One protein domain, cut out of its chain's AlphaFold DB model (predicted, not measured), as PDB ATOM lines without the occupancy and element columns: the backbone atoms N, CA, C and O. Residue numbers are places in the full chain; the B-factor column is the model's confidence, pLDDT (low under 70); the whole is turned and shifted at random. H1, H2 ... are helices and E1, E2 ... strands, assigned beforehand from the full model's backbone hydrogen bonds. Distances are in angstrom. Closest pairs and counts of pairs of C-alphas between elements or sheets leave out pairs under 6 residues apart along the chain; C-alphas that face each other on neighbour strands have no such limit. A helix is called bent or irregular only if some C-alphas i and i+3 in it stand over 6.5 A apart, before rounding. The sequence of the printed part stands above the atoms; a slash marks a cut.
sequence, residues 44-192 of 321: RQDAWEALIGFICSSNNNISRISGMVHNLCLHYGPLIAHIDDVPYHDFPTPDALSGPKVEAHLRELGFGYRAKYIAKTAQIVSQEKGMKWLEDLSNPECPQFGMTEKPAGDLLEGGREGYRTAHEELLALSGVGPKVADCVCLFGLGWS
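Overview. This is residues 44 to 192 of the 321 residues of the protein "DNA-(apurinic or apyrimidinic site) lyase" of Phaeosphaeria nodorum (strain SN15 / ATCC MYA-4574 / FGSC 10173) (UniProt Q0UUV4). What is the main picture? Helix H1 is the core, with H2, H4 and H7 packed round it, H3 packed on H4 and H6 on H7. The small hairpin of E1 and E2 lies at one end, beyond H2, and the long loop of residues 137 to 160 reaches toward the other end. What is it built of? The printed part has 149 residues with seven named helices and two named strands, in the order H1 H2 E1 E2 H3 H4 H5 H6 H7, mostly helix, the two strands antiparallel. It is compact, with a radius of gyration of the C-alphas of 15.7 A and spans of 48 by 33 by 30 A.

Arrangement. What touches the first helix? H1, residues 47 to 57, touches H2, residues 62 to 76, through residues 65 to 69 of H2 alone; the closest C-alphas, Ser 57 and Ile 65, are 5.9 A apart. H1 touches H4, residues 114 to 129, opposite ways at a shallow tilt of 22 degrees, closest at C-alphas Cys 56 and Arg 114, 6.4 A, and only just touches H5, residues 131 to 136, with 3 pairs of C-alphas within 8 A, closest at Ala 47 and Leu 134, 6.9 A. H1 touches H7, residues 178 to 187, at a steep tilt of 42 degrees, closest at C-alphas Leu 51 and Val 184, 5.6 A. What lies farther out? E1, residues 79 to 83, and E2, residues 86 to 89, form an antiparallel hairpin, with N 80 and O 88 within hydrogen-bond range at 2.8 A. H3, residues 102 to 108, forms a helical hairpin with H4, closest at C-alphas Glu 103 and Ala 115, 5.0 A; H6, residues 161 to 171, touches H7, closest at C-alphas His 167 and Ala 181, 5.5 A. Are the helix backbones complete? Every O i to N i+4 pair is within hydrogen-bond range in H1, H2, H3, H5, H6 and H7, and 11 of 12 are in H4.

Along the chain. Where do the first and last helices stand? H1 begins at C-alpha 47, (26.723, 35.396, 48.988), and H7 ends at C-alpha 187, (22.208, 36.240, 55.348). Which elements are long? From first to last C-alpha H2 is 21.0 A and H4 20.6 A; H4 is only just irregular, with C-alphas 126 and 129 6.7 A apart.

Size, cuts and confidence. How far does it reach? The two C-alphas farthest apart, Asp 85 and Glu 157, are 52.0 A apart. Is it continuous and confident? The printed part has no cut, its long links are E2 to H3 and H5 to H6, and no printed residue is under 70 in pLDDT.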
ATOM      1  N   ARG A  44      20.033  30.865  54.412       96.56
ATOM      2  CA  ARG A  44      21.401  30.767  53.889       96.56
ATOM      3  C   ARG A  44      21.365  31.077  52.398       96.56
ATOM      4  O   ARG A  44      21.215  30.169  51.582       96.56
ATOM      5  N   GLN A  45      21.381  32.366  52.083       97.31
ATOM      6  CA  GLN A  45      21.346  32.866  50.712       97.31
ATOM      7  C   GLN A  45      22.722  32.731  50.058       97.31
ATOM      8  O   GLN A  45      23.733  32.650  50.754       97.31
ATOM      9  N   ASP A  46      22.745  32.742  48.728       97.19
ATOM     10  CA  ASP A  46      23.987  32.913  47.981       97.19
ATOM     11  C   ASP A  46      24.652  34.250  48.355       97.19
ATOM     12  O   ASP A  46      23.987  35.283  48.513       97.19
ATOM     13  N   ALA A  47      25.975  34.232  48.527       97.62
ATOM     14  CA  ALA A  47      26.723  35.396  48.988       97.62
ATOM     15  C   ALA A  47      26.653  36.578  48.008       97.62
ATOM     16  O   ALA A  47      26.592  37.736  48.436       97.62
ATOM     17  N   TRP A  48      26.659  36.300  46.703       98.12
ATOM     18  CA  TRP A  48      26.614  37.318  45.660       98.12
ATOM     19  C   TRP A  48      25.214  37.925  45.523       98.12
ATOM     20  O   TRP A  48      25.076  39.154  45.511       98.12
ATOM     21  N   GLU A  49      24.176  37.088  45.519       98.25
ATOM     22  CA  GLU A  49      22.780  37.530  45.553       98.25
ATOM     23  C   GLU A  49      22.510  38.414  46.778       98.25
ATOM     24  O   GLU A  49      21.991  39.529  46.646       98.25
ATOM     25  N   ALA A  50      22.938  37.973  47.968       98.06
ATOM     26  CA  ALA A  50      22.790  38.746  49.197       98.06
ATOM     27  C   ALA A  50      23.509  40.102  49.102       98.06
ATOM     28  O   ALA A  50      22.938  41.137  49.459       98.06
ATOM     29  N   LEU A  51      24.742  40.131  48.588       98.38
ATOM     30  CA  LEU A  51      25.521  41.360  48.428       98.38
ATOM     31  C   LEU A  51      24.799  42.396  47.561       98.38
ATOM     32  O   LEU A  51      24.581  43.533  47.996       98.38
ATOM     33  N   ILE A  52      24.381  42.012  46.356       98.31
ATOM     34  CA  ILE A  52      23.703  42.934  45.440       98.31
ATOM     35  C   ILE A  52      22.303  43.304  45.953       98.31
ATOM     36  O   ILE A  52      21.916  44.480  45.906       98.31
ATOM     37  N   GLY A  53      21.567  42.345  46.524       97.56
ATOM     38  CA  GLY A  53      20.262  42.579  47.142       97.56
ATOM     39  C   GLY A  53      20.325  43.609  48.276       97.56
ATOM     40  O   GLY A  53      19.537  44.562  48.312       97.56
ATOM     41  N   PHE A  54      21.312  43.511  49.173       97.75
ATOM     42  CA  PHE A  54      21.452  44.474  50.267       97.75
ATOM     43  C   PHE A  54      22.022  45.826  49.832       97.75
ATOM     44  O   PHE A  54      21.626  46.837  50.426       97.75
ATOM     45  N   ILE A  55      22.826  45.905  48.764       98.00
ATOM     46  CA  ILE A  55      23.164  47.195  48.132       98.00
ATOM     47  C   ILE A  55      21.879  47.912  47.689       98.00
ATOM     48  O   ILE A  55      21.711  49.100  47.996       98.00
ATOM     49  N   CYS A  56      20.929  47.193  47.071       97.19
ATOM     50  CA  CYS A  56      19.617  47.725  46.673       97.19
ATOM     51  C   CYS A  56      18.771  48.224  47.864       97.19
ATOM     52  O   CYS A  56      17.951  49.137  47.706       97.19
ATOM     53  N   SER A  57      18.994  47.667  49.059       94.75
ATOM     54  CA  SER A  57      18.222  47.973  50.273       94.75
ATOM     55  C   SER A  57      18.565  49.302  50.950       94.75
ATOM     56  O   SER A  57      17.750  49.837  51.703       94.75
ATOM     57  N   SER A  58      19.758  49.848  50.698       90.69
ATOM     58  CA  SER A  58      20.259  51.049  51.381       90.69
ATOM     59  C   SER A  58      19.299  52.237  51.221       90.69
ATOM     60  O   SER A  58      19.069  52.668  50.101       90.69
ATOM     61  N   ASN A  59      18.738  52.789  52.308       89.94
ATOM     62  CA  ASN A  59      17.750  53.889  52.273       89.94
ATOM     63  C   ASN A  59      16.573  53.630  51.301       89.94
ATOM     64  O   ASN A  59      16.341  54.387  50.352       89.94
ATOM     65  N   ASN A  60      15.888  52.499  51.476       91.75
ATOM     66  CA  ASN A  60      14.820  52.039  50.593       91.75
ATOM     67  C   ASN A  60      13.716  51.312  51.387       91.75
ATOM     68  O   ASN A  60      13.831  51.146  52.599       91.75
ATOM     69  N   ASN A  61      12.642  50.885  50.718       89.88
ATOM     70  CA  ASN A  61      11.573  50.079  51.318       89.88
ATOM     71  C   ASN A  61      11.435  48.722  50.616       89.88
ATOM     72  O   ASN A  61      11.829  48.580  49.461       89.88
ATOM     73  N   ILE A  62      10.861  47.742  51.318       88.62
ATOM     74  CA  ILE A  62      10.801  46.340  50.873       88.62
ATOM     75  C   ILE A  62      10.151  46.202  49.490       88.62
ATOM     76  O   ILE A  62      10.750  45.590  48.617       88.62
ATOM     77  N   SER A  63       8.994  46.832  49.259       91.56
ATOM     78  CA  SER A  63       8.275  46.742  47.977       91.56
ATOM     79  C   SER A  63       9.139  47.197  46.796       91.56
ATOM     80  O   SER A  63       9.263  46.488  45.797       91.56
ATOM     81  N   ARG A  64       9.819  48.341  46.931       94.94
ATOM     82  CA  ARG A  64      10.715  48.831  45.880       94.94
ATOM     83  C   ARG A  64      11.949  47.944  45.710       94.94
ATOM     84  O   ARG A  64      12.385  47.748  44.581       94.94
ATOM     85  N   ILE A  65      12.518  47.422  46.797       94.94
ATOM     86  CA  ILE A  65      13.680  46.521  46.728       94.94
ATOM     87  C   ILE A  65      13.319  45.248  45.959       94.94
ATOM     88  O   ILE A  65      14.075  44.861  45.074       94.94
ATOM     89  N   SER A  66      12.159  44.645  46.239       94.19
ATOM     90  CA  SER A  66      11.677  43.457  45.528       94.19
ATOM     91  C   SER A  66      11.569  43.702  44.023       94.19
ATOM     92  O   SER A  66      12.094  42.916  43.240       94.19
ATOM     93  N   GLY A  67      10.989  44.837  43.615       96.94
ATOM     94  CA  GLY A  67      10.928  45.216  42.201       96.94
ATOM     95  C   GLY A  67      12.309  45.456  41.578       96.94
ATOM     96  O   GLY A  67      12.542  45.086  40.431       96.94
ATOM     97  N   MET A  68      13.256  46.037  42.321       98.00
ATOM     98  CA  MET A  68      14.634  46.206  41.843       98.00
ATOM     99  C   MET A  68      15.319  44.854  41.614       98.00
ATOM    100  O   MET A  68      15.876  44.636  40.544       98.00
ATOM    101  N   VAL A  69      15.255  43.934  42.579       97.62
ATOM    102  CA  VAL A  69      15.858  42.596  42.449       97.62
ATOM    103  C   VAL A  69      15.220  41.815  41.297       97.62
ATOM    104  O   VAL A  69      15.941  41.250  40.482       97.62
ATOM    105  N   HIS A  70      13.893  41.868  41.155       96.50
ATOM    106  CA  HIS A  70      13.198  41.245  40.027       96.50
ATOM    107  C   HIS A  70      13.684  41.784  38.670       96.50
ATOM    108  O   HIS A  70      14.016  41.002  37.783       96.50
ATOM    109  N   ASN A  71      13.810  43.109  38.522       97.56
ATOM    110  CA  ASN A  71      14.332  43.717  37.293       97.56
ATOM    111  C   ASN A  71      15.799  43.345  37.024       97.56
ATOM    112  O   ASN A  71      16.194  43.192  35.871       97.56
ATOM    113  N   LEU A  72      16.619  43.178  38.065       97.69
ATOM    114  CA  LEU A  72      17.988  42.674  37.916       97.69
ATOM    115  C   LEU A  72      17.990  41.289  37.256       97.69
ATOM    116  O   LEU A  72      18.687  41.100  36.260       97.69
ATOM    117  N   CYS A  73      17.182  40.358  37.771       98.25
ATOM    118  CA  CYS A  73      17.069  39.011  37.213       98.25
ATOM    119  C   CYS A  73      16.503  39.038  35.788       98.25
ATOM    120  O   CYS A  73      17.094  38.451  34.891       98.25
ATOM    121  N   LEU A  74      15.420  39.778  35.538       97.19
ATOM    122  CA  LEU A  74      14.786  39.836  34.217       97.19
ATOM    123  C   LEU A  74      15.732  40.353  33.116       97.19
ATOM    124  O   LEU A  74      15.738  39.832  32.004       97.19
ATOM    125  N   HIS A  75      16.531  41.382  33.414       97.75
ATOM    126  CA  HIS A  75      17.367  42.046  32.408       97.75
ATOM    127  C   HIS A  75      18.787  41.482  32.284       97.75
ATOM    128  O   HIS A  75      19.412  41.666  31.238       97.75
ATOM    129  N   TYR A  76      19.315  40.845  33.331       98.38
ATOM    130  CA  TYR A  76      20.713  40.395  33.376       98.38
ATOM    131  C   TYR A  76      20.882  38.933  33.802       98.38
ATOM    132  O   TYR A  76      21.975  38.381  33.672       98.38
ATOM    133  N   GLY A  77      19.832  38.312  34.333       98.19
ATOM    134  CA  GLY A  77      19.824  36.921  34.753       98.19
ATOM    135  C   GLY A  77      19.574  35.965  33.585       98.19
ATOM    136  O   GLY A  77      18.813  36.292  32.665       98.19
ATOM    137  N   PRO A  78      20.181  34.768  33.588       97.94
ATOM    138  CA  PRO A  78      19.866  33.749  32.597       97.94
ATOM    139  C   PRO A  78      18.422  33.261  32.778       97.94
ATOM    140  O   PRO A  78      17.971  33.020  33.896       97.94
ATOM    141  N   LEU A  79      17.695  33.096  31.671       97.81
ATOM    142  CA  LEU A  79      16.357  32.507  31.688       97.81
ATOM    143  C   LEU A  79      16.452  31.032  32.110       97.81
ATOM    144  O   LEU A  79      17.147  30.252  31.460       97.81
ATOM    145  N   ILE A  80      15.730  30.652  33.164       97.25
ATOM    146  CA  ILE A  80      15.655  29.267  33.647       97.25
ATOM    147  C   ILE A  80      14.496  28.543  32.963       97.25
ATOM    148  O   ILE A  80      14.678  27.477  32.376       97.25
ATOM    149  N   ALA A  81      13.291  29.104  33.070       96.75
ATOM    150  CA  ALA A  81      12.061  28.492  32.586       96.75
ATOM    151  C   ALA A  81      10.930  29.522  32.488       96.75
ATOM    152  O   ALA A  81      11.053  30.645  32.973       96.75
ATOM    153  N   HIS A  82       9.813  29.099  31.903       96.75
ATOM    154  CA  HIS A  82       8.526  29.768  32.067       96.75
ATOM    155  C   HIS A  82       7.656  28.914  32.987       96.75
ATOM    156  O   HIS A  82       7.630  27.689  32.843       96.75
ATOM    157  N   ILE A  83       6.982  29.553  33.940       95.25
ATOM    158  CA  ILE A  83       5.915  28.925  34.723       95.25
ATOM    159  C   ILE A  83       4.638  29.653  34.338       95.25
ATOM    160  O   ILE A  83       4.560  30.874  34.465       95.25
ATOM    161  N   ASP A  84       3.687  28.893  33.802       89.06
ATOM    162  CA  ASP A  84       2.585  29.413  32.998       89.06
ATOM    163  C   ASP A  84       3.150  30.277  31.849       89.06
ATOM    164  O   ASP A  84       3.804  29.723  30.968       89.06
ATOM    165  N   ASP A  85       3.020  31.602  31.889       92.94
ATOM    166  CA  ASP A  85       3.611  32.522  30.897       92.94
ATOM    167  C   ASP A  85       4.600  33.524  31.521       92.94
ATOM    168  O   ASP A  85       5.020  34.495  30.887       92.94
ATOM    169  N   VAL A  86       4.995  33.302  32.777       93.62
ATOM    170  CA  VAL A  86       5.914  34.184  33.502       93.62
ATOM    171  C   VAL A  86       7.351  33.681  33.328       93.62
ATOM    172  O   VAL A  86       7.637  32.539  33.705       93.62
ATOM    173  N   PRO A  87       8.280  34.492  32.782       95.31
ATOM    174  CA  PRO A  87       9.679  34.108  32.670       95.31
ATOM    175  C   PRO A  87      10.368  34.178  34.038       95.31
ATOM    176  O   PRO A  87      10.416  35.227  34.683       95.31
ATOM    177  N   TYR A  88      10.952  33.062  34.465       96.06
ATOM    178  CA  TYR A  88      11.777  32.986  35.665       96.06
ATOM    179  C   TYR A  88      13.248  33.003  35.271       96.06
ATOM    180  O   TYR A  88      13.744  32.096  34.597       96.06
ATOM    181  N   HIS A  89      13.936  34.051  35.705       98.06
ATOM    182  CA  HIS A  89      15.365  34.242  35.505       98.06
ATOM    183  C   HIS A  89      16.121  33.973  36.802       98.06
ATOM    184  O   HIS A  89      15.625  34.285  37.887       98.06
ATOM    185  N   ASP A  90      17.325  33.425  36.675       97.81
ATOM    186  CA  ASP A  90      18.252  33.304  37.797       97.81
ATOM    187  C   ASP A  90      18.830  34.671  38.183       97.81
ATOM    188  O   ASP A  90      18.675  35.664  37.465       97.81
ATOM    189  N   PHE A  91      19.539  34.730  39.304       98.38
ATOM    190  CA  PHE A  91      20.277  35.928  39.670       98.38
ATOM    191  C   PHE A  91      21.446  36.175  38.689       98.38
ATOM    192  O   PHE A  91      22.136  35.232  38.290       98.38
ATOM    193  N   PRO A  92      21.704  37.426  38.257       98.31
ATOM    194  CA  PRO A  92      22.798  37.722  37.334       98.31
ATOM    195  C   PRO A  92      24.169  37.427  37.940       98.31
ATOM    196  O   PRO A  92      24.413  37.722  39.107       98.31
ATOM    197  N   THR A  93      25.108  36.937  37.130       98.12
ATOM    198  CA  THR A  93      26.507  36.761  37.549       98.12
ATOM    199  C   THR A  93      27.229  38.113  37.690       98.12
ATOM    200  O   THR A  93      26.783  39.115  37.118       98.12
ATOM    201  N   PRO A  94      28.379  38.176  38.391       97.94
ATOM    202  CA  PRO A  94      29.213  39.379  38.412       97.94
ATOM    203  C   PRO A  94      29.579  39.890  37.013       97.94
ATOM    204  O   PRO A  94      29.507  41.091  36.762       97.94
ATOM    205  N   ASP A  95      29.905  38.994  36.078       98.00
ATOM    206  CA  ASP A  95      30.234  39.358  34.695       98.00
ATOM    207  C   ASP A  95      29.062  40.013  33.958       98.00
ATOM    208  O   ASP A  95      29.251  41.004  33.249       98.00
ATOM    209  N   ALA A  96      27.834  39.527  34.170       98.12
ATOM    210  CA  ALA A  96      26.639  40.110  33.560       98.12
ATOM    211  C   ALA A  96      26.401  41.568  34.003       98.12
ATOM    212  O   ALA A  96      25.805  42.353  33.264       98.12
ATOM    213  N   LEU A  97      26.904  41.950  35.184       98.12
ATOM    214  CA  LEU A  97      26.747  43.286  35.761       98.12
ATOM    215  C   LEU A  97      27.994  44.182  35.644       98.12
ATOM    216  O   LEU A  97      27.948  45.333  36.081       98.12
ATOM    217  N   SER A  98      29.099  43.711  35.055       97.12
ATOM    218  CA  SER A  98      30.363  44.470  35.002       97.12
ATOM    219  C   SER A  98      30.553  45.305  33.725       97.12
ATOM    220  O   SER A  98      31.479  46.122  33.635       97.12
ATOM    221  N   GLY A  99      29.657  45.146  32.744       96.75
ATOM    222  CA  GLY A  99      29.736  45.801  31.439       96.75
ATOM    223  C   GLY A  99      29.610  47.337  31.478       96.75
ATOM    224  O   GLY A  99      28.931  47.903  32.337       96.75
ATOM    225  N   PRO A 100      30.181  48.055  30.489       96.44
ATOM    226  CA  PRO A 100      30.288  49.521  30.508       96.44
ATOM    227  C   PRO A 100      28.942  50.261  30.438       96.44
ATOM    228  O   PRO A 100      28.864  51.432  30.799       96.44
ATOM    229  N   LYS A 101      27.875  49.599  29.969       97.69
ATOM    230  CA  LYS A 101      26.524  50.178  29.867       97.69
ATOM    231  C   LYS A 101      25.623  49.850  31.064       97.69
ATOM    232  O   LYS A 101      24.540  50.423  31.162       97.69
ATOM    233  N   VAL A 102      26.056  48.966  31.969       98.31
ATOM    234  CA  VAL A 102      25.210  48.447  33.058       98.31
ATOM    235  C   VAL A 102      24.760  49.564  33.994       98.31
ATOM    236  O   VAL A 102      23.574  49.662  34.292       98.31
ATOM    237  N   GLU A 103      25.664  50.460  34.413       98.38
ATOM    238  CA  GLU A 103      25.282  51.577  35.289       98.38
ATOM    239  C   GLU A 103      24.189  52.449  34.646       98.38
ATOM    240  O   GLU A 103      23.209  52.786  35.308       98.38
ATOM    241  N   ALA A 104      24.350  52.816  33.371       98.62
ATOM    242  CA  ALA A 104      23.395  53.671  32.669       98.62
ATOM    243  C   ALA A 104      22.017  53.003  32.572       98.62
ATOM    244  O   ALA A 104      21.017  53.598  32.966       98.62
ATOM    245  N   HIS A 105      21.979  51.733  32.169       98.62
ATOM    246  CA  HIS A 105      20.731  50.988  32.052       98.62
ATOM    247  C   HIS A 105      20.058  50.754  33.419       98.62
ATOM    248  O   HIS A 105      18.855  50.945  33.563       98.62
ATOM    249  N   LEU A 106      20.811  50.457  34.486       98.56
ATOM    250  CA  LEU A 106      20.240  50.366  35.840       98.56
ATOM    251  C   LEU A 106      19.651  51.707  36.321       98.56
ATOM    252  O   LEU A 106      18.685  51.722  37.087       98.56
ATOM    253  N   ARG A 107      20.204  52.851  35.895       98.44
ATOM    254  CA  ARG A 107      19.607  54.166  36.193       98.44
ATOM    255  C   ARG A 107      18.264  54.343  35.493       98.44
ATOM    256  O   ARG A 107      17.343  54.835  36.141       98.44
ATOM    257  N   GLU A 108      18.152  53.913  34.238       98.38
ATOM    258  CA  GLU A 108      16.893  53.900  33.477       98.38
ATOM    259  C   GLU A 108      15.845  53.000  34.152       98.38
ATOM    260  O   GLU A 108      14.696  53.406  34.302       98.38
ATOM    261  N   LEU A 109      16.266  51.854  34.698       97.69
ATOM    262  CA  LEU A 109      15.430  50.941  35.493       97.69
ATOM    263  C   LEU A 109      15.132  51.441  36.925       97.69
ATOM    264  O   LEU A 109      14.573  50.717  37.749       97.69
ATOM    265  N   GLY A 110      15.516  52.673  37.274       96.88
ATOM    266  CA  GLY A 110      15.118  53.302  38.535       96.88
ATOM    267  C   GLY A 110      15.953  52.923  39.765       96.88
ATOM    268  O   GLY A 110      15.535  53.195  40.899       96.88
ATOM    269  N   PHE A 111      17.159  52.368  39.592       97.56
ATOM    270  CA  PHE A 111      18.061  52.044  40.713       97.56
ATOM    271  C   PHE A 111      18.671  53.291  41.373       97.56
ATOM    272  O   PHE A 111      19.143  53.244  42.519       97.56
ATOM    273  N   GLY A 112      18.637  54.432  40.679       97.19
ATOM    274  CA  GLY A 112      19.172  55.702  41.162       97.19
ATOM    275  C   GLY A 112      20.682  55.636  41.390       97.19
ATOM    276  O   GLY A 112      21.423  55.079  40.583       97.19
ATOM    277  N   TYR A 113      21.163  56.190  42.506       96.75
ATOM    278  CA  TYR A 113      22.597  56.200  42.823       96.75
ATOM    279  C   TYR A 113      23.190  54.793  43.034       96.75
ATOM    280  O   TYR A 113      24.396  54.619  42.871       96.75
ATOM    281  N   ARG A 114      22.358  53.790  43.353       98.00
ATOM    282  CA  ARG A 114      22.792  52.405  43.604       98.00
ATOM    283  C   ARG A 114      23.265  51.701  42.338       98.00
ATOM    284  O   ARG A 114      24.080  50.795  42.442       98.00
ATOM    285  N   ALA A 115      22.829  52.157  41.163       98.25
ATOM    286  CA  ALA A 115      23.305  51.653  39.876       98.25
ATOM    287  C   ALA A 115      24.841  51.673  39.786       98.25
ATOM    288  O   ALA A 115      25.461  50.684  39.406       98.25
ATOM    289  N   LYS A 116      25.456  52.777  40.234       98.25
ATOM    290  CA  LYS A 116      26.914  52.930  40.292       98.25
ATOM    291  C   LYS A 116      27.565  51.928  41.243       98.25
ATOM    292  O   LYS A 116      28.645  51.428  40.959       98.25
ATOM    293  N   TYR A 117      26.942  51.678  42.392       98.38
ATOM    294  CA  TYR A 117      27.461  50.750  43.397       98.38
ATOM    295  C   TYR A 117      27.439  49.318  42.877       98.38
ATOM    296  O   TYR A 117      28.454  48.641  42.947       98.38
ATOM    297  N   ILE A 118      26.329  48.902  42.267       98.31
ATOM    298  CA  ILE A 118      26.176  47.569  41.676       98.31
ATOM    299  C   ILE A 118      27.210  47.349  40.571       98.31
ATOM    300  O   ILE A 118      27.965  46.387  40.648       98.31
ATOM    301  N   ALA A 119      27.301  48.261  39.596       98.06
ATOM    302  CA  ALA A 119      28.239  48.123  38.481       98.06
ATOM    303  C   ALA A 119      29.705  48.072  38.953       98.06
ATOM    304  O   ALA A 119      30.477  47.231  38.498       98.06
ATOM    305  N   LYS A 120      30.088  48.923  39.916       98.00
ATOM    306  CA  LYS A 120      31.446  48.911  40.484       98.00
ATOM    307  C   LYS A 120      31.743  47.651  41.287       98.00
ATOM    308  O   LYS A 120      32.817  47.082  41.136       98.00
ATOM    309  N   THR A 121      30.817  47.214  42.137       98.12
ATOM    310  CA  THR A 121      30.980  45.977  42.907       98.12
ATOM    311  C   THR A 121      31.100  44.775  41.973       98.12
ATOM    312  O   THR A 121      31.979  43.943  42.168       98.12
ATOM    313  N   ALA A 122      30.293  44.721  40.913       97.94
ATOM    314  CA  ALA A 122      30.386  43.691  39.888       97.94
ATOM    315  C   ALA A 122      31.740  43.689  39.174       97.94
ATOM    316  O   ALA A 122      32.314  42.621  38.989       97.94
ATOM    317  N   GLN A 123      32.292  44.856  38.833       97.62
ATOM    318  CA  GLN A 123      33.642  44.968  38.265       97.62
ATOM    319  C   GLN A 123      34.714  44.447  39.227       97.62
ATOM    320  O   GLN A 123      35.515  43.608  38.830       97.62
ATOM    321  N   ILE A 124      34.683  44.854  40.499       97.44
ATOM    322  CA  ILE A 124      35.640  44.377  41.509       97.44
ATOM    323  C   ILE A 124      35.567  42.850  41.645       97.44
ATOM    324  O   ILE A 124      36.594  42.172  41.632       97.44
ATOM    325  N   VAL A 125      34.360  42.286  41.749       97.00
ATOM    326  CA  VAL A 125      34.183  40.838  41.941       97.00
ATOM    327  C   VAL A 125      34.520  40.045  40.676       97.00
ATOM    328  O   VAL A 125      35.154  39.005  40.786       97.00
ATOM    329  N   SER A 126      34.160  40.514  39.480       96.62
ATOM    330  CA  SER A 126      34.443  39.787  38.226       96.62
ATOM    331  C   SER A 126      35.886  39.935  37.734       96.62
ATOM    332  O   SER A 126      36.463  38.966  37.251       96.62
ATOM    333  N   GLN A 127      36.484  41.124  37.851       94.44
ATOM    334  CA  GLN A 127      37.731  41.467  37.153       94.44
ATOM    335  C   GLN A 127      38.949  41.576  38.077       94.44
ATOM    336  O   GLN A 127      40.070  41.398  37.605       94.44
ATOM    337  N   GLU A 128      38.762  41.861  39.371       95.12
ATOM    338  CA  GLU A 128      39.877  42.090  40.305       95.12
ATOM    339  C   GLU A 128      40.034  40.959  41.328       95.12
ATOM    340  O   GLU A 128      41.122  40.403  41.476       95.12
ATOM    341  N   LYS A 129      38.959  40.621  42.049       96.00
ATOM    342  CA  LYS A 129      39.007  39.699  43.198       96.00
ATOM    343  C   LYS A 129      38.543  38.273  42.875       96.00
ATOM    344  O   LYS A 129      39.026  37.325  43.493       96.00
ATOM    345  N   GLY A 130      37.637  38.107  41.912       95.25
ATOM    346  CA  GLY A 130      37.002  36.827  41.586       95.25
ATOM    347  C   GLY A 130      35.907  36.413  42.581       95.25
ATOM    348  O   GLY A 130      35.889  36.848  43.732       95.25
ATOM    349  N   MET A 131      35.011  35.511  42.161       94.75
ATOM    350  CA  MET A 131      33.950  34.968  43.032       94.75
ATOM    351  C   MET A 131      34.496  34.250  44.268       94.75
ATOM    352  O   MET A 131      33.950  34.390  45.360       94.75
ATOM    353  N   LYS A 132      35.630  33.558  44.115       94.50
ATOM    354  CA  LYS A 132      36.281  32.840  45.210       94.50
ATOM    355  C   LYS A 132      36.620  33.746  46.397       94.50
ATOM    356  O   LYS A 132      36.509  33.306  47.531       94.50
ATOM    357  N   TRP A 133      36.983  35.008  46.154       97.50
ATOM    358  CA  TRP A 133      37.212  35.956  47.246       97.50
ATOM    359  C   TRP A 133      35.969  36.100  48.126       97.50
ATOM    360  O   TRP A 133      36.091  36.025  49.341       97.50
ATOM    361  N   LEU A 134      34.784  36.260  47.528       96.94
ATOM    362  CA  LEU A 134      33.537  36.415  48.276       96.94
ATOM    363  C   LEU A 134      33.149  35.115  48.995       96.94
ATOM    364  O   LEU A 134      32.704  35.152  50.141       96.94
ATOM    365  N   GLU A 135      33.356  33.969  48.347       94.06
ATOM    366  CA  GLU A 135      33.137  32.648  48.947       94.06
ATOM    367  C   GLU A 135      34.038  32.422  50.170       94.06
ATOM    368  O   GLU A 135      33.545  31.970  51.206       94.06
ATOM    369  N   ASP A 136      35.316  32.804  50.086       95.94
ATOM    370  CA  ASP A 136      36.312  32.666  51.156       95.94
ATOM    371  C   ASP A 136      36.009  33.568  52.376       95.94
ATOM    372  O   ASP A 136      36.524  33.313  53.466       95.94
ATOM    373  N   LEU A 137      35.128  34.574  52.246       98.06
ATOM    374  CA  LEU A 137      34.613  35.360  53.381       98.06
ATOM    375  C   LEU A 137      33.515  34.634  54.180       98.06
ATOM    376  O   LEU A 137      33.087  35.122  55.234       98.06
ATOM    377  N   SER A 138      33.018  33.497  53.689       97.88
ATOM    378  CA  SER A 138      31.950  32.745  54.351       97.88
ATOM    379  C   SER A 138      32.423  32.138  55.667       97.88
ATOM    380  O   SER A 138      33.552  31.669  55.798       97.88
ATOM    381  N   ASN A 139      31.520  32.082  56.640       98.00
ATOM    382  CA  ASN A 139      31.718  31.349  57.875       98.00
ATOM    383  C   ASN A 139      32.022  29.880  57.548       98.00
ATOM    384  O   ASN A 139      31.155  29.198  56.999       98.00
ATOM    385  N   PRO A 140      33.197  29.349  57.916       96.94
ATOM    386  CA  PRO A 140      33.530  27.969  57.603       96.94
ATOM    387  C   PRO A 140      32.657  26.954  58.358       96.94
ATOM    388  O   PRO A 140      32.523  25.833  57.878       96.94
ATOM    389  N   GLU A 141      32.016  27.321  59.478       96.12
ATOM    390  CA  GLU A 141      31.016  26.468  60.157       96.12
ATOM    391  C   GLU A 141      29.677  26.445  59.401       96.12
ATOM    392  O   GLU A 141      28.881  25.528  59.567       96.12
ATOM    393  N   CYS A 142      29.424  27.449  58.555       94.69
ATOM    394  CA  CYS A 142      28.211  27.594  57.755       94.69
ATOM    395  C   CYS A 142      28.564  28.015  56.312       94.69
ATOM    396  O   CYS A 142      28.127  29.084  55.879       94.69
ATOM    397  N   PRO A 143      29.323  27.205  55.548       94.81
ATOM    398  CA  PRO A 143      29.892  27.636  54.271       94.81
ATOM    399  C   PRO A 143      28.834  27.690  53.154       94.81
ATOM    400  O   PRO A 143      27.678  27.323  53.367       94.81
ATOM    401  N   GLN A 144      29.204  28.117  51.945       94.19
ATOM    402  CA  GLN A 144      28.293  28.081  50.791       94.19
ATOM    403  C   GLN A 144      27.809  26.651  50.482       94.19
ATOM    404  O   GLN A 144      28.421  25.657  50.892       94.19
ATOM    405  N   PHE A 145      26.681  26.524  49.780       93.94
ATOM    406  CA  PHE A 145      26.100  25.218  49.459       93.94
ATOM    407  C   PHE A 145      27.105  24.304  48.734       93.94
ATOM    408  O   PHE A 145      27.779  24.717  47.797       93.94
ATOM    409  N   GLY A 146      27.202  23.045  49.171       91.50
ATOM    410  CA  GLY A 146      28.125  22.059  48.594       91.50
ATOM    411  C   GLY A 146      29.556  22.093  49.148       91.50
ATOM    412  O   GLY A 146      30.348  21.222  48.793       91.50
ATOM    413  N   MET A 147      29.881  23.032  50.040       91.81
ATOM    414  CA  MET A 147      31.189  23.110  50.699       91.81
ATOM    415  C   MET A 147      31.216  22.352  52.035       91.81
ATOM    416  O   MET A 147      30.193  22.180  52.700       91.81
ATOM    417  N   THR A 148      32.409  21.923  52.449       92.31
ATOM    418  CA  THR A 148      32.623  21.197  53.711       92.31
ATOM    419  C   THR A 148      32.790  22.150  54.891       92.31
ATOM    420  O   THR A 148      33.589  23.086  54.824       92.31
ATOM    421  N   GLU A 149      32.093  21.863  55.990       94.81
ATOM    422  CA  GLU A 149      32.188  22.613  57.245       94.81
ATOM    423  C   GLU A 149      33.571  22.470  57.901       94.81
ATOM    424  O   GLU A 149      34.178  21.395  57.909       94.81
ATOM    425  N   LYS A 150      34.074  23.568  58.469       95.75
ATOM    426  CA  LYS A 150      35.319  23.634  59.244       95.75
ATOM    427  C   LYS A 150      35.132  24.564  60.453       95.75
ATOM    428  O   LYS A 150      34.259  25.427  60.426       95.75
ATOM    429  N   PRO A 151      35.951  24.440  61.509       95.88
ATOM    430  CA  PRO A 151      35.871  25.338  62.661       95.88
ATOM    431  C   PRO A 151      36.143  26.803  62.289       95.88
ATOM    432  O   PRO A 151      37.052  27.087  61.512       95.88
ATOM    433  N   ALA A 152      35.393  27.732  62.890       93.69
ATOM    434  CA  ALA A 152      35.494  29.177  62.637       93.69
ATOM    435  C   ALA A 152      36.213  29.962  63.752       93.69
ATOM    436  O   ALA A 152      36.243  31.193  63.721       93.69
ATOM    437  N   GLY A 153      36.768  29.257  64.741       94.38
ATOM    438  CA  GLY A 153      37.439  29.849  65.898       94.38
ATOM    439  C   GLY A 153      36.486  30.366  66.981       94.38
ATOM    440  O   GLY A 153      35.267  30.159  66.936       94.38
ATOM    441  N   ASP A 154      37.070  31.029  67.977       95.69
ATOM    442  CA  ASP A 154      36.377  31.454  69.191       95.69
ATOM    443  C   ASP A 154      35.660  32.798  69.033       95.69
ATOM    444  O   ASP A 154      36.152  33.737  68.401       95.69
ATOM    445  N   LEU A 155      34.488  32.906  69.661       94.56
ATOM    446  CA  LEU A 155      33.734  34.151  69.729       94.56
ATOM    447  C   LEU A 155      34.371  35.091  70.763       94.56
ATOM    448  O   LEU A 155      34.240  34.876  71.968       94.56
ATOM    449  N   LEU A 156      35.030  36.144  70.284       94.06
ATOM    450  CA  LEU A 156      35.643  37.187  71.109       94.06
ATOM    451  C   LEU A 156      34.747  38.434  71.181       94.06
ATOM    452  O   LEU A 156      33.710  38.530  70.516       94.06
ATOM    453  N   GLU A 157      35.156  39.432  71.968       90.06
ATOM    454  CA  GLU A 157      34.529  40.753  71.906       90.06
ATOM    455  C   GLU A 157      34.620  41.308  70.473       90.06
ATOM    456  O   GLU A 157      35.651  41.213  69.807       90.06
ATOM    457  N   GLY A 158      33.512  41.837  69.952       89.69
ATOM    458  CA  GLY A 158      33.431  42.247  68.548       89.69
ATOM    459  C   GLY A 158      33.112  41.127  67.553       89.69
ATOM    460  O   GLY A 158      32.844  41.451  66.406       89.69
ATOM    461  N   GLY A 159      33.076  39.853  67.964       95.94
ATOM    462  CA  GLY A 159      32.773  38.704  67.098       95.94
ATOM    463  C   GLY A 159      33.969  37.770  66.869       95.94
ATOM    464  O   GLY A 159      35.022  37.923  67.494       95.94
ATOM    465  N   ARG A 160      33.819  36.779  65.989       97.44
ATOM    466  CA  ARG A 160      34.925  35.932  65.513       97.44
ATOM    467  C   ARG A 160      35.815  36.707  64.546       97.44
ATOM    468  O   ARG A 160      35.380  37.665  63.910       97.44
ATOM    469  N   GLU A 161      37.069  36.278  64.427       97.44
ATOM    470  CA  GLU A 161      38.047  36.910  63.534       97.44
ATOM    471  C   GLU A 161      37.579  36.905  62.076       97.44
ATOM    472  O   GLU A 161      37.519  37.969  61.470       97.44
ATOM    473  N   GLY A 162      37.124  35.756  61.566       98.12
ATOM    474  CA  GLY A 162      36.623  35.652  60.191       98.12
ATOM    475  C   GLY A 162      35.423  36.561  59.901       98.12
ATOM    476  O   GLY A 162      35.370  37.167  58.836       98.12
ATOM    477  N   TYR A 163      34.502  36.737  60.860       98.50
ATOM    478  CA  TYR A 163      33.398  37.696  60.726       98.50
ATOM    479  C   TYR A 163      33.912  39.132  60.601       98.50
ATOM    480  O   TYR A 163      33.450  39.871  59.732       98.50
ATOM    481  N   ARG A 164      34.865  39.535  61.453       97.94
ATOM    482  CA  ARG A 164      35.440  40.888  61.411       97.94
ATOM    483  C   ARG A 164      36.159  41.141  60.088       97.94
ATOM    484  O   ARG A 164      35.911  42.167  59.467       97.94
ATOM    485  N   THR A 165      36.960  40.183  59.621       98.38
ATOM    486  CA  THR A 165      37.631  40.263  58.317       98.38
ATOM    487  C   THR A 165      36.626  40.360  57.171       98.38
ATOM    488  O   THR A 165      36.764  41.231  56.317       98.38
ATOM    489  N   ALA A 166      35.580  39.526  57.165       98.56
ATOM    490  CA  ALA A 166      34.526  39.590  56.154       98.56
ATOM    491  C   ALA A 166      33.816  40.950  56.150       98.56
ATOM    492  O   ALA A 166      33.589  41.531  55.090       98.56
ATOM    493  N   HIS A 167      33.497  41.488  57.330       98.50
ATOM    494  CA  HIS A 167      32.866  42.800  57.465       98.50
ATOM    495  C   HIS A 167      33.752  43.923  56.912       98.50
ATOM    496  O   HIS A 167      33.279  44.735  56.118       98.50
ATOM    497  N   GLU A 168      35.038  43.933  57.266       98.31
ATOM    498  CA  GLU A 168      36.015  44.921  56.792       98.31
ATOM    499  C   GLU A 168      36.234  44.851  55.273       98.31
ATOM    500  O   GLU A 168      36.211  45.883  54.600       98.31
ATOM    501  N   GLU A 169      36.366  43.646  54.712       98.44
ATOM    502  CA  GLU A 169      36.498  43.434  53.266       98.44
ATOM    503  C   GLU A 169      35.261  43.923  52.498       98.44
ATOM    504  O   GLU A 169      35.381  44.551  51.443       98.44
ATOM    505  N   LEU A 170      34.061  43.698  53.041       98.50
ATOM    506  CA  LEU A 170      32.817  44.184  52.449       98.50
ATOM    507  C   LEU A 170      32.698  45.712  52.517       98.50
ATOM    508  O   LEU A 170      32.219  46.319  51.560       98.50
ATOM    509  N   LEU A 171      33.150  46.353  53.601       97.81
ATOM    510  CA  LEU A 171      33.143  47.818  53.743       97.81
ATOM    511  C   LEU A 171      34.012  48.540  52.703       97.81
ATOM    512  O   LEU A 171      33.780  49.720  52.430       97.81
ATOM    513  N   ALA A 172      34.991  47.855  52.107       96.75
ATOM    514  CA  ALA A 172      35.800  48.408  51.023       96.75
ATOM    515  C   ALA A 172      35.008  48.572  49.707       96.75
ATOM    516  O   ALA A 172      35.428  49.315  48.816       96.75
ATOM    517  N   LEU A 173      33.854  47.909  49.570       96.75
ATOM    518  CA  LEU A 173      33.014  47.999  48.379       96.75
ATOM    519  C   LEU A 173      32.213  49.308  48.341       96.75
ATOM    520  O   LEU A 173      31.616  49.765  49.319       96.75
ATOM    521  N   SER A 174      32.123  49.901  47.150       89.88
ATOM    522  CA  SER A 174      31.338  51.120  46.939       89.88
ATOM    523  C   SER A 174      29.859  50.887  47.258       89.88
ATOM    524  O   SER A 174      29.206  50.069  46.622       89.88
ATOM    525  N   GLY A 175      29.310  51.659  48.199       88.75
ATOM    526  CA  GLY A 175      27.896  51.564  48.581       88.75
ATOM    527  C   GLY A 175      27.588  50.547  49.679       88.75
ATOM    528  O   GLY A 175      26.425  50.428  50.070       88.75
ATOM    529  N   VAL A 176      28.603  49.861  50.208       97.44
ATOM    530  CA  VAL A 176      28.468  48.954  51.349       97.44
ATOM    531  C   VAL A 176      28.887  49.682  52.624       97.44
ATOM    532  O   VAL A 176      30.057  49.934  52.876       97.44
ATOM    533  N   GLY A 177      27.897  50.071  53.429       96.31
ATOM    534  CA  GLY A 177      28.120  50.575  54.789       96.31
ATOM    535  C   GLY A 177      27.983  49.471  55.845       96.31
ATOM    536  O   GLY A 177      27.557  48.365  55.503       96.31
ATOM    537  N   PRO A 178      28.225  49.770  57.139       96.50
ATOM    538  CA  PRO A 178      28.227  48.772  58.216       96.50
ATOM    539  C   PRO A 178      26.978  47.889  58.254       96.50
ATOM    540  O   PRO A 178      27.086  46.669  58.307       96.50
ATOM    541  N   LYS A 179      25.790  48.488  58.107       95.94
ATOM    542  CA  LYS A 179      24.521  47.747  58.069       95.94
ATOM    543  C   LYS A 179      24.436  46.784  56.889       95.94
ATOM    544  O   LYS A 179      23.921  45.682  57.047       95.94
ATOM    545  N   VAL A 180      24.875  47.212  55.703       97.62
ATOM    546  CA  VAL A 180      24.848  46.369  54.497       97.62
ATOM    547  C   VAL A 180      25.840  45.221  54.664       97.62
ATOM    548  O   VAL A 180      25.441  44.081  54.463       97.62
ATOM    549  N   ALA A 181      27.063  45.501  55.125       98.44
ATOM    550  CA  ALA A 181      28.067  44.478  55.413       98.44
ATOM    551  C   ALA A 181      27.548  43.438  56.421       98.44
ATOM    552  O   ALA A 181      27.590  42.248  56.139       98.44
ATOM    553  N   ASP A 182      26.948  43.866  57.538       98.50
ATOM    554  CA  ASP A 182      26.362  42.938  58.513       98.50
ATOM    555  C   ASP A 182      25.190  42.126  57.944       98.50
ATOM    556  O   ASP A 182      25.032  40.960  58.302       98.50
ATOM    557  N   CYS A 183      24.370  42.700  57.053       98.00
ATOM    558  CA  CYS A 183      23.315  41.935  56.379       98.00
ATOM    559  C   CYS A 183      23.913  40.834  55.496       98.00
ATOM    560  O   CYS A 183      23.451  39.700  55.545       98.00
ATOM    561  N   VAL A 184      24.952  41.147  54.722       98.56
ATOM    562  CA  VAL A 184      25.638  40.157  53.879       98.56
ATOM    563  C   VAL A 184      26.315  39.095  54.747       98.56
ATOM    564  O   VAL A 184      26.149  37.907  54.484       98.56
ATOM    565  N   CYS A 185      26.974  39.493  55.839       98.75
ATOM    566  CA  CYS A 185      27.547  38.569  56.813       98.75
ATOM    567  C   CYS A 185      26.497  37.599  57.382       98.75
ATOM    568  O   CYS A 185      26.738  36.393  57.417       98.75
ATOM    569  N   LEU A 186      25.328  38.108  57.788       98.50
ATOM    570  CA  LEU A 186      24.266  37.314  58.407       98.50
ATOM    571  C   LEU A 186      23.551  36.388  57.412       98.50
ATOM    572  O   LEU A 186      23.367  35.208  57.703       98.50
ATOM    573  N   PHE A 187      23.121  36.926  56.269       98.06
ATOM    574  CA  PHE A 187      22.208  36.240  55.348       98.06
ATOM    575  C   PHE A 187      22.916  35.531  54.187       98.06
ATOM    576  O   PHE A 187      22.384  34.542  53.692       98.06
ATOM    577  N   GLY A 188      24.090  36.011  53.761       97.81
ATOM    578  CA  GLY A 188      24.836  35.458  52.620       97.81
ATOM    579  C   GLY A 188      26.100  34.687  53.000       97.81
ATOM    580  O   GLY A 188      26.445  33.707  52.354       97.81
ATOM    581  N   LEU A 189      26.796  35.094  54.067       98.44
ATOM    582  CA  LEU A 189      28.079  34.496  54.474       98.44
ATOM    583  C   LEU A 189      27.972  33.588  55.708       98.44
ATOM    584  O   LEU A 189      28.974  33.040  56.151       98.44
ATOM    585  N   GLY A 190      26.785  33.417  56.297       97.56
ATOM    586  CA  GLY A 190      26.561  32.465  57.395       97.56
ATOM    587  C   GLY A 190      27.126  32.877  58.765       97.56
ATOM    588  O   GLY A 190      27.147  32.061  59.695       97.56
ATOM    589  N   TRP A 191      27.561  34.126  58.940       98.25
ATOM    590  CA  TRP A 191      27.992  34.674  60.229       98.25
ATOM    591  C   TRP A 191      26.774  35.057  61.079       98.25
ATOM    592  O   TRP A 191      26.381  36.219  61.158       98.25
ATOM    593  N   SER A 192      26.179  34.071  61.757       97.56
ATOM    594  CA  SER A 192      24.948  34.240  62.561       97.56
ATOM    595  C   SER A 192      25.077  35.206  63.754       97.56
ATOM    596  O   SER A 192      24.077  35.558  64.375       97.56
TER     597      SER A 192